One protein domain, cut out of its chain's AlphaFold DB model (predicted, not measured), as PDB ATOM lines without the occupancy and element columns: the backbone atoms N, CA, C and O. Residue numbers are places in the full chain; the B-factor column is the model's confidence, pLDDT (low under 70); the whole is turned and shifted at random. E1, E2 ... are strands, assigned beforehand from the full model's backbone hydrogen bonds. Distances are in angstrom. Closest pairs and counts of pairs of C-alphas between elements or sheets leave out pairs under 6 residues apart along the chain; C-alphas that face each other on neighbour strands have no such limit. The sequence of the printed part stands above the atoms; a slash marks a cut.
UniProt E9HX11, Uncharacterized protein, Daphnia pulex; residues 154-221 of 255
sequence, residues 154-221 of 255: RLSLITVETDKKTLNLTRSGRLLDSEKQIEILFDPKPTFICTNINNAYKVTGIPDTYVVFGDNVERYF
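This is residues 154 to 221 of the 255 residues of an uncharacterized protein of Daphnia pulex (UniProt E9HX11). Two small three-stranded antiparallel sheets follow each other along the printed part and sit end to end: a strongly twisted sheet with a long hairpin arm of E1 and E2 and the short strand E3 beside E2, then a smaller sheet of E4, E5 and E6 beyond the end of E3. The hairpin turn after E1 and the turn after E4 lie at opposite ends of the longest axis, and after E6 the last residues, 213 to 221, fold back toward the first sheet. The printed part has 68 residues with no named helix and six named strands, E1 to E6 in that order, and its class is all strand. Each sheet is a meander, each strand the antiparallel neighbour of the one before, in the orders E1 - E2 - E3 and E4 - E5 - E6. The whole is only just compact, close to loose, with a radius of gyration of the C-alphas of 12.8 A and spans of 41 by 29 by 25 A.

E1, residues 154 to 163, bends by 50 degrees at residue 157. It forms a hairpin with E2, residues 168 to 177, at 148 degrees between directions; N 156 and O 174 are 2.9 A apart, within hydrogen-bond range. E2 is the inner strand, and it forms a second hairpin with E3, residues 183 to 186, at 134 degrees, where N 173 and O 186 are 2.8 A apart. This sheet's C-alphas lie up to 5.9 A off its best plane. E4, residues 191 to 193, is apart from E3. It forms a hairpin with E5, residues 197 to 202, at 117 degrees, and N 191 and O 200 are 2.7 A apart. E5 forms a hairpin with E6, residues 210 to 212, at 134 degrees, with N 201 and O 211 2.8 A apart. The pairing of E5 is staggered: residues 197 to 200 pair with E4 and residues 200 to 202 with E6. Between the sheets, the closest C-alphas of E3 and E5 are those of Phe 186 and Lys 202, 5.4 A apart. E1 and E2 are apart from E4, E5 and E6.

E1 begins at C-alpha 154, (189.663, 203.462, 251.591), and is 26.3 A long. E2 is 27.3 A long and E3 10.0 A, ending at C-alpha 186, (191.646, 195.708, 262.353). E4 is 6.5 A long, E5 12.4 A and E6 6.5 A, ending at C-alpha 212, (201.139, 199.032, 258.346).

The C-alphas of Lys 165 and Asn 196, the two farthest apart, are 40.6 A apart. The printed part has no cut. The link from E5 to E6 is short, and the other four are tight. The mean pLDDT of the printed part is 73.8; it is under 70 at residues 160 to 170, 191 to 198, 214, 216 and 218 to 220.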
ATOM      1  N   ARG A 154     190.426 202.503 250.797       83.31
ATOM      2  CA  ARG A 154     189.663 203.462 251.591       83.31
ATOM      3  C   ARG A 154     189.647 203.032 253.049       83.31
ATOM      4  O   ARG A 154     189.143 201.961 253.387       83.31
ATOM      5  N   LEU A 155     190.171 203.905 253.898       83.81
ATOM      6  CA  LEU A 155     190.186 203.752 255.344       83.81
ATOM      7  C   LEU A 155     188.912 204.343 255.956       83.81
ATOM      8  O   LEU A 155     188.526 205.467 255.637       83.81
ATOM      9  N   SER A 156     188.267 203.605 256.852       83.44
ATOM     10  CA  SER A 156     187.118 204.087 257.623       83.44
ATOM     11  C   SER A 156     187.110 203.491 259.028       83.44
ATOM     12  O   SER A 156     187.657 202.414 259.259       83.44
ATOM     13  N   LEU A 157     186.498 204.191 259.979       82.44
ATOM     14  CA  LEU A 157     186.262 203.683 261.327       82.44
ATOM     15  C   LEU A 157     184.805 203.234 261.424       82.44
ATOM     16  O   LEU A 157     183.899 204.042 261.217       82.44
ATOM     17  N   ILE A 158     184.581 201.963 261.745       81.12
ATOM     18  CA  ILE A 158     183.244 201.390 261.906       81.12
ATOM     19  C   ILE A 158     183.017 200.936 263.347       81.12
ATOM     20  O   ILE A 158     183.953 200.694 264.109       81.12
ATOM     21  N   THR A 159     181.754 200.813 263.730       77.25
ATOM     22  CA  THR A 159     181.347 200.163 264.977       77.25
ATOM     23  C   THR A 159     180.779 198.797 264.640       77.25
ATOM     24  O   THR A 159     179.769 198.712 263.945       77.25
ATOM     25  N   VAL A 160     181.430 197.745 265.123       68.19
ATOM     26  CA  VAL A 160     180.987 196.363 264.966       68.19
ATOM     27  C   VAL A 160     180.298 195.935 266.255       68.19
ATOM     28  O   VAL A 160     180.818 196.113 267.358       68.19
ATOM     29  N   GLU A 161     179.093 195.394 266.125       66.75
ATOM     30  CA  GLU A 161     178.377 194.804 267.249       66.75
ATOM     31  C   GLU A 161     178.951 193.411 267.516       66.75
ATOM     32  O   GLU A 161     178.752 192.476 266.743       66.75
ATOM     33  N   THR A 162     179.717 193.281 268.598       59.97
ATOM     34  CA  THR A 162     180.391 192.017 268.936       59.97
ATOM     35  C   THR A 162     179.536 191.070 269.768       59.97
ATOM     36  O   THR A 162     179.826 189.877 269.805       59.97
ATOM     37  N   ASP A 163     178.481 191.562 270.422       55.72
ATOM     38  CA  ASP A 163     177.616 190.734 271.261       55.72
ATOM     39  C   ASP A 163     176.167 191.240 271.269       55.72
ATOM     40  O   ASP A 163     175.863 192.305 271.811       55.72
ATOM     41  N   LYS A 164     175.268 190.415 270.715       55.88
ATOM     42  CA  LYS A 164     173.824 190.680 270.618       55.88
ATOM     43  C   LYS A 164     173.130 190.766 271.982       55.88
ATOM     44  O   LYS A 164     172.008 191.254 272.059       55.88
ATOM     45  N   LYS A 165     173.750 190.257 273.059       52.59
ATOM     46  CA  LYS A 165     173.165 190.273 274.412       52.59
ATOM     47  C   LYS A 165     173.576 191.486 275.242       52.59
ATOM     48  O   LYS A 165     172.825 191.875 276.129       52.59
ATOM     49  N   THR A 166     174.744 192.072 274.977       53.75
ATOM     50  CA  THR A 166     175.295 193.172 275.787       53.75
ATOM     51  C   THR A 166     175.380 194.507 275.048       53.75
ATOM     52  O   THR A 166     175.745 195.500 275.675       53.75
ATOM     53  N   LEU A 167     175.025 194.562 273.751       53.72
ATOM     54  CA  LEU A 167     175.151 195.762 272.904       53.72
ATOM     55  C   LEU A 167     176.560 196.380 272.992       53.72
ATOM     56  O   LEU A 167     176.747 197.598 272.918       53.72
ATOM     57  N   ASN A 168     177.574 195.532 273.176       52.88
ATOM     58  CA  ASN A 168     178.959 195.970 273.223       52.88
ATOM     59  C   ASN A 168     179.415 196.321 271.804       52.88
ATOM     60  O   ASN A 168     179.724 195.450 270.985       52.88
ATOM     61  N   LEU A 169     179.425 197.625 271.531       62.28
ATOM     62  CA  LEU A 169     179.926 198.237 270.307       62.28
ATOM     63  C   LEU A 169     181.452 198.317 270.386       62.28
ATOM     64  O   LEU A 169     182.003 199.131 271.131       62.28
ATOM     65  N   THR A 170     182.144 197.494 269.606       69.44
ATOM     66  CA  THR A 170     183.593 197.616 269.436       69.44
ATOM     67  C   THR A 170     183.880 198.480 268.215       69.44
ATOM     68  O   THR A 170     183.281 198.324 267.152       69.44
ATOM     69  N   ARG A 171     184.766 199.468 268.368       76.00
ATOM     70  CA  ARG A 171     185.263 200.239 267.223       76.00
ATOM     71  C   ARG A 171     186.313 199.403 266.507       76.00
ATOM     72  O   ARG A 171     187.295 199.010 267.131       76.00
ATOM     73  N   SER A 172     186.121 199.194 265.215       82.19
ATOM     74  CA  SER A 172     187.069 198.505 264.344       82.19
ATOM     75  C   SER A 172     187.457 199.430 263.202       82.19
ATOM     76  O   SER A 172     186.616 200.121 262.624       82.19
ATOM     77  N   GLY A 173     188.743 199.463 262.879       85.12
ATOM     78  CA  GLY A 173     189.198 200.042 261.630       85.12
ATOM     79  C   GLY A 173     188.805 199.124 260.477       85.12
ATOM     80  O   GLY A 173     188.880 197.902 260.595       85.12
ATOM     81  N   ARG A 174     188.355 199.719 259.377       85.25
ATOM     82  CA  ARG A 174     187.969 199.034 258.149       85.25
ATOM     83  C   ARG A 174     188.792 199.590 257.001       85.25
ATOM     84  O   ARG A 174     188.745 200.792 256.729       85.25
ATOM     85  N   LEU A 175     189.507 198.707 256.319       85.75
ATOM     86  CA  LEU A 175     190.200 198.997 255.073       85.75
ATOM     87  C   LEU A 175     189.488 198.259 253.940       85.75
ATOM     88  O   LEU A 175     189.362 197.036 253.971       85.75
ATOM     89  N   LEU A 176     189.018 199.019 252.956       84.12
ATOM     90  CA  LEU A 176     188.431 198.488 251.732       84.12
ATOM     91  C   LEU A 176     189.374 198.726 250.571       84.12
ATOM     92  O   LEU A 176     189.851 199.845 250.392       84.12
ATOM     93  N   ASP A 177     189.585 197.706 249.755       80.94
ATOM     94  CA  ASP A 177     190.287 197.886 248.492       80.94
ATOM     95  C   ASP A 177     189.526 198.841 247.544       80.94
ATOM     96  O   ASP A 177     188.312 199.044 247.677       80.94
ATOM     97  N   SER A 178     190.237 199.444 246.589       76.81
ATOM     98  CA  SER A 178     189.675 200.403 245.625       76.81
ATOM     99  C   SER A 178     188.524 199.814 244.806       76.81
ATOM    100  O   SER A 178     187.540 200.510 244.540       76.81
ATOM    101  N   GLU A 179     188.592 198.517 244.490       78.06
ATOM    102  CA  GLU A 179     187.544 197.783 243.772       78.06
ATOM    103  C   GLU A 179     186.468 197.197 244.704       78.06
ATOM    104  O   GLU A 179     185.530 196.548 244.246       78.06
ATOM    105  N   LYS A 180     186.568 197.437 246.022       77.94
ATOM    106  CA  LYS A 180     185.683 196.900 247.076       77.94
ATOM    107  C   LYS A 180     185.606 195.365 247.114       77.94
ATOM    108  O   LYS A 180     184.620 194.818 247.602       77.94
ATOM    109  N   GLN A 181     186.633 194.672 246.626       77.44
ATOM    110  CA  GLN A 181     186.688 193.205 246.610       77.44
ATOM    111  C   GLN A 181     187.178 192.613 247.934       77.44
ATOM    112  O   GLN A 181     186.762 191.522 248.319       77.44
ATOM    113  N   ILE A 182     188.058 193.330 248.636       79.12
ATOM    114  CA  ILE A 182     188.676 192.879 249.884       79.12
ATOM    115  C   ILE A 182     188.322 193.856 251.001       79.12
ATOM    116  O   ILE A 182     188.463 195.074 250.853       79.12
ATOM    117  N   GLU A 183     187.888 193.298 252.128       84.81
ATOM    118  CA  GLU A 183     187.628 194.015 253.370       84.81
ATOM    119  C   GLU A 183     188.531 193.477 254.480       84.81
ATOM    120  O   GLU A 183     188.505 192.289 254.798       84.81
ATOM    121  N   ILE A 184     189.317 194.367 255.083       84.75
ATOM    122  CA  ILE A 184     190.173 194.055 256.225       84.75
ATOM    123  C   ILE A 184     189.662 194.833 257.428       84.75
ATOM    124  O   ILE A 184     189.609 196.066 257.417       84.75
ATOM    125  N   LEU A 185     189.324 194.098 258.483       87.00
ATOM    126  CA  LEU A 185     189.006 194.658 259.788       87.00
ATOM    127  C   LEU A 185     190.239 194.584 260.685       87.00
ATOM    128  O   LEU A 185     190.942 193.573 260.696       87.00
ATOM    129  N   PHE A 186     190.510 195.644 261.436       85.56
ATOM    130  CA  PHE A 186     191.646 195.708 262.353       85.56
ATOM    131  C   PHE A 186     191.305 196.492 263.624       85.56
ATOM    132  O   PHE A 186     190.364 197.290 263.659       85.56
ATOM    133  N   ASP A 187     192.071 196.262 264.692       82.56
ATOM    134  CA  ASP A 187     191.961 197.046 265.927       82.56
ATOM    135  C   ASP A 187     192.532 198.456 265.683       82.56
ATOM    136  O   ASP A 187     193.699 198.564 265.302       82.56
ATOM    137  N   PRO A 188     191.760 199.543 265.885       78.50
ATOM    138  CA  PRO A 188     192.226 200.916 265.671       78.50
ATOM    139  C   PRO A 188     193.283 201.377 266.691       78.50
ATOM    140  O   PRO A 188     193.703 202.533 266.654       78.50
ATOM    141  N   LYS A 189     193.717 200.512 267.613       80.56
ATOM    142  CA  LYS A 189     194.843 200.775 268.511       80.56
ATOM    143  C   LYS A 189     196.170 200.386 267.849       80.56
ATOM    144  O   LYS A 189     196.318 199.231 267.442       80.56
ATOM    145  N   PRO A 190     197.153 201.304 267.780       76.75
ATOM    146  CA  PRO A 190     198.474 200.964 267.275       76.75
ATOM    147  C   PRO A 190     199.148 199.938 268.193       76.75
ATOM    148  O   PRO A 190     199.017 199.964 269.418       76.75
ATOM    149  N   THR A 191     199.880 199.028 267.569       68.50
ATOM    150  CA  THR A 191     200.663 197.970 268.197       68.50
ATOM    151  C   THR A 191     202.086 198.010 267.659       68.50
ATOM    152  O   THR A 191     202.324 198.311 266.489       68.50
ATOM    153  N   PHE A 192     203.034 197.709 268.537       65.19
ATOM    154  CA  PHE A 192     204.449 197.658 268.199       65.19
ATOM    155  C   PHE A 192     204.791 196.272 267.652       65.19
ATOM    156  O   PHE A 192     204.483 195.260 268.290       65.19
ATOM    157  N   ILE A 193     205.424 196.222 266.481       64.38
ATOM    158  CA  ILE A 193     205.892 194.989 265.840       64.38
ATOM    159  C   ILE A 193     207.351 195.164 265.466       64.38
ATOM    160  O   ILE A 193     207.711 196.075 264.725       64.38
ATOM    161  N   CYS A 194     208.200 194.245 265.917       57.41
ATOM    162  CA  CYS A 194     209.644 194.400 265.764       57.41
ATOM    163  C   CYS A 194     210.135 195.750 266.355       57.41
ATOM    164  O   CYS A 194     209.370 196.526 266.921       57.41
ATOM    165  N   THR A 195     211.438 196.036 266.304       56.47
ATOM    166  CA  THR A 195     212.004 197.233 266.961       56.47
ATOM    167  C   THR A 195     211.765 198.496 266.140       56.47
ATOM    168  O   THR A 195     211.950 199.601 266.639       56.47
ATOM    169  N   ASN A 196     211.335 198.316 264.888       60.59
ATOM    170  CA  ASN A 196     211.337 199.349 263.864       60.59
ATOM    171  C   ASN A 196     209.931 199.709 263.344       60.59
ATOM    172  O   ASN A 196     209.828 200.643 262.554       60.59
ATOM    173  N   ILE A 197     208.862 198.992 263.731       66.88
ATOM    174  CA  ILE A 197     207.491 199.274 263.263       66.88
ATOM    175  C   ILE A 197     206.595 199.586 264.464       66.88
ATOM    176  O   ILE A 197     206.081 198.702 265.147       66.88
ATOM    177  N   ASN A 198     206.386 200.879 264.692       67.81
ATOM    178  CA  ASN A 198     205.632 201.391 265.841       67.81
ATOM    179  C   ASN A 198     204.168 201.722 265.501       67.81
ATOM    180  O   ASN A 198     203.396 202.101 266.374       67.81
ATOM    181  N   ASN A 199     203.792 201.600 264.228       75.44
ATOM    182  CA  ASN A 199     202.528 202.060 263.656       75.44
ATOM    183  C   ASN A 199     201.762 200.921 262.965       75.44
ATOM    184  O   ASN A 199     201.232 201.090 261.864       75.44
ATOM    185  N   ALA A 200     201.737 199.742 263.584       79.75
ATOM    186  CA  ALA A 200     201.062 198.591 263.012       79.75
ATOM    187  C   ALA A 200     199.741 198.282 263.714       79.75
ATOM    188  O   ALA A 200     199.603 198.444 264.924       79.75
ATOM    189  N   TYR A 201     198.774 197.780 262.960       83.75
ATOM    190  CA  TYR A 201     197.416 197.541 263.434       83.75
ATOM    191  C   TYR A 201     197.056 196.070 263.257       83.75
ATOM    192  O   TYR A 201     197.190 195.518 262.164       83.75
ATOM    193  N   LYS A 202     196.620 195.417 264.336       82.75
ATOM    194  CA  LYS A 202     196.339 193.976 264.337       82.75
ATOM    195  C   LYS A 202     195.062 193.666 263.559       82.75
ATOM    196  O   LYS A 202     194.002 194.197 263.889       82.75
ATOM    197  N   VAL A 203     195.153 192.765 262.581       83.75
ATOM    198  CA  VAL A 203     193.994 192.300 261.807       83.75
ATOM    199  C   VAL A 203     193.086 191.441 262.686       83.75
ATOM    200  O   VAL A 203     193.533 190.557 263.420       83.75
ATOM    201  N   THR A 204     191.787 191.709 262.635       80.38
ATOM    202  CA  THR A 204     190.775 190.957 263.372       80.38
ATOM    203  C   THR A 204     190.552 189.599 262.709       80.38
ATOM    204  O   THR A 204     190.353 189.510 261.503       80.38
ATOM    205  N   GLY A 205     190.570 188.526 263.501       72.88
ATOM    206  CA  GLY A 205     190.269 187.171 263.025       72.88
ATOM    207  C   GLY A 205     191.428 186.430 262.354       72.88
ATOM    208  O   GLY A 205     191.300 185.229 262.134       72.88
ATOM    209  N   ILE A 206     192.566 187.087 262.094       72.25
ATOM    210  CA  ILE A 206     193.760 186.445 261.521       72.25
ATOM    211  C   ILE A 206     194.936 186.579 262.505       72.25
ATOM    212  O   ILE A 206     195.326 187.701 262.838       72.25
ATOM    213  N   PRO A 207     195.502 185.465 263.010       71.31
ATOM    214  CA  PRO A 207     196.635 185.514 263.931       71.31
ATOM    215  C   PRO A 207     197.888 186.077 263.243       71.31
ATOM    216  O   PRO A 207     198.083 185.896 262.042       71.31
ATOM    217  N   ASP A 208     198.720 186.779 264.018       70.62
ATOM    218  CA  ASP A 208     200.032 187.319 263.621       70.62
ATOM    219  C   ASP A 208     200.059 188.112 262.299       70.62
ATOM    220  O   ASP A 208     201.082 188.196 261.621       70.62
ATOM    221  N   THR A 209     198.928 188.721 261.939       78.06
ATOM    222  CA  THR A 209     198.765 189.513 260.717       78.06
ATOM    223  C   THR A 209     198.451 190.958 261.069       78.06
ATOM    224  O   THR A 209     197.614 191.244 261.931       78.06
ATOM    225  N   TYR A 210     199.132 191.879 260.393       83.31
ATOM    226  CA  TYR A 210     199.103 193.291 260.734       83.31
ATOM    227  C   TYR A 210     199.081 194.169 259.488       83.31
ATOM    228  O   TYR A 210     199.677 193.830 258.465       83.31
ATOM    229  N   VAL A 211     198.418 195.315 259.604       85.06
ATOM    230  CA  VAL A 211     198.399 196.374 258.594       85.06
ATOM    231  C   VAL A 211     199.350 197.476 259.038       85.06
ATOM    232  O   VAL A 211     199.272 197.943 260.173       85.06
ATOM    233  N   VAL A 212     200.238 197.894 258.142       83.50
ATOM    234  CA  VAL A 212     201.139 199.032 258.346       83.50
ATOM    235  C   VAL A 212     200.808 200.067 257.284       83.50
ATOM    236  O   VAL A 212     200.760 199.742 256.098       83.50
ATOM    237  N   PHE A 213     200.565 201.303 257.706       80.44
ATOM    238  CA  PHE A 213     200.285 202.408 256.796       80.44
ATOM    239  C   PHE A 213     201.569 203.197 256.529       80.44
ATOM    240  O   PHE A 213     202.352 203.440 257.448       80.44
ATOM    241  N   GLY A 214     201.782 203.590 255.269       69.75
ATOM    242  CA  GLY A 214     202.888 204.480 254.899       69.75
ATOM    243  C   GLY A 214     202.704 205.905 255.433       69.75
ATOM    244  O   GLY A 214     203.686 206.568 255.754       69.75
ATOM    245  N   ASP A 215     201.451 206.335 255.595       72.19
ATOM    246  CA  ASP A 215     201.083 207.661 256.095       72.19
ATOM    247  C   ASP A 215     200.666 207.634 257.572       72.19
ATOM    248  O   ASP A 215     200.224 206.612 258.107       72.19
ATOM    249  N   ASN A 216     200.747 208.791 258.239       69.94
ATOM    250  CA  ASN A 216     200.227 208.941 259.596       69.94
ATOM    251  C   ASN A 216     198.688 208.933 259.584       69.94
ATOM    252  O   ASN A 216     198.041 209.935 259.270       69.94
ATOM    253  N   VAL A 217     198.112 207.791 259.958       71.81
ATOM    254  CA  VAL A 217     196.662 207.564 259.986       71.81
ATOM    255  C   VAL A 217     196.019 207.794 261.359       71.81
ATOM    256  O   VAL A 217     194.801 207.686 261.480       71.81
ATOM    257  N   GLU A 218     196.785 208.167 262.391       67.88
ATOM    258  CA  GLU A 218     196.267 208.379 263.756       67.88
ATOM    259  C   GLU A 218     195.160 209.440 263.807       67.88
ATOM    260  O   GLU A 218     194.224 209.343 264.599       67.88
ATOM    261  N   ARG A 219     195.209 210.417 262.894       67.75
ATOM    262  CA  ARG A 219     194.180 211.459 262.741       67.75
ATOM    263  C   ARG A 219     192.793 210.895 262.414       67.75
ATOM    264  O   ARG A 219     191.794 211.528 262.742       67.75
ATOM    265  N   TYR A 220     192.722 209.715 261.797       67.25
ATOM    266  CA  TYR A 220     191.465 209.043 261.454       67.25
ATOM    267  C   TYR A 220     190.910 208.187 262.604       67.25
ATOM    268  O   TYR A 220     189.778 207.708 262.522       67.25
ATOM    269  N   PHE A 221     191.668 208.032 263.696       70.56
ATOM    270  CA  PHE A 221     191.303 207.238 264.870       70.56
ATOM    271  C   PHE A 221     191.275 208.098 266.145       70.56
ATOM    272  O   PHE A 221     192.037 207.847 267.080       70.56
TER     273      PHE A 221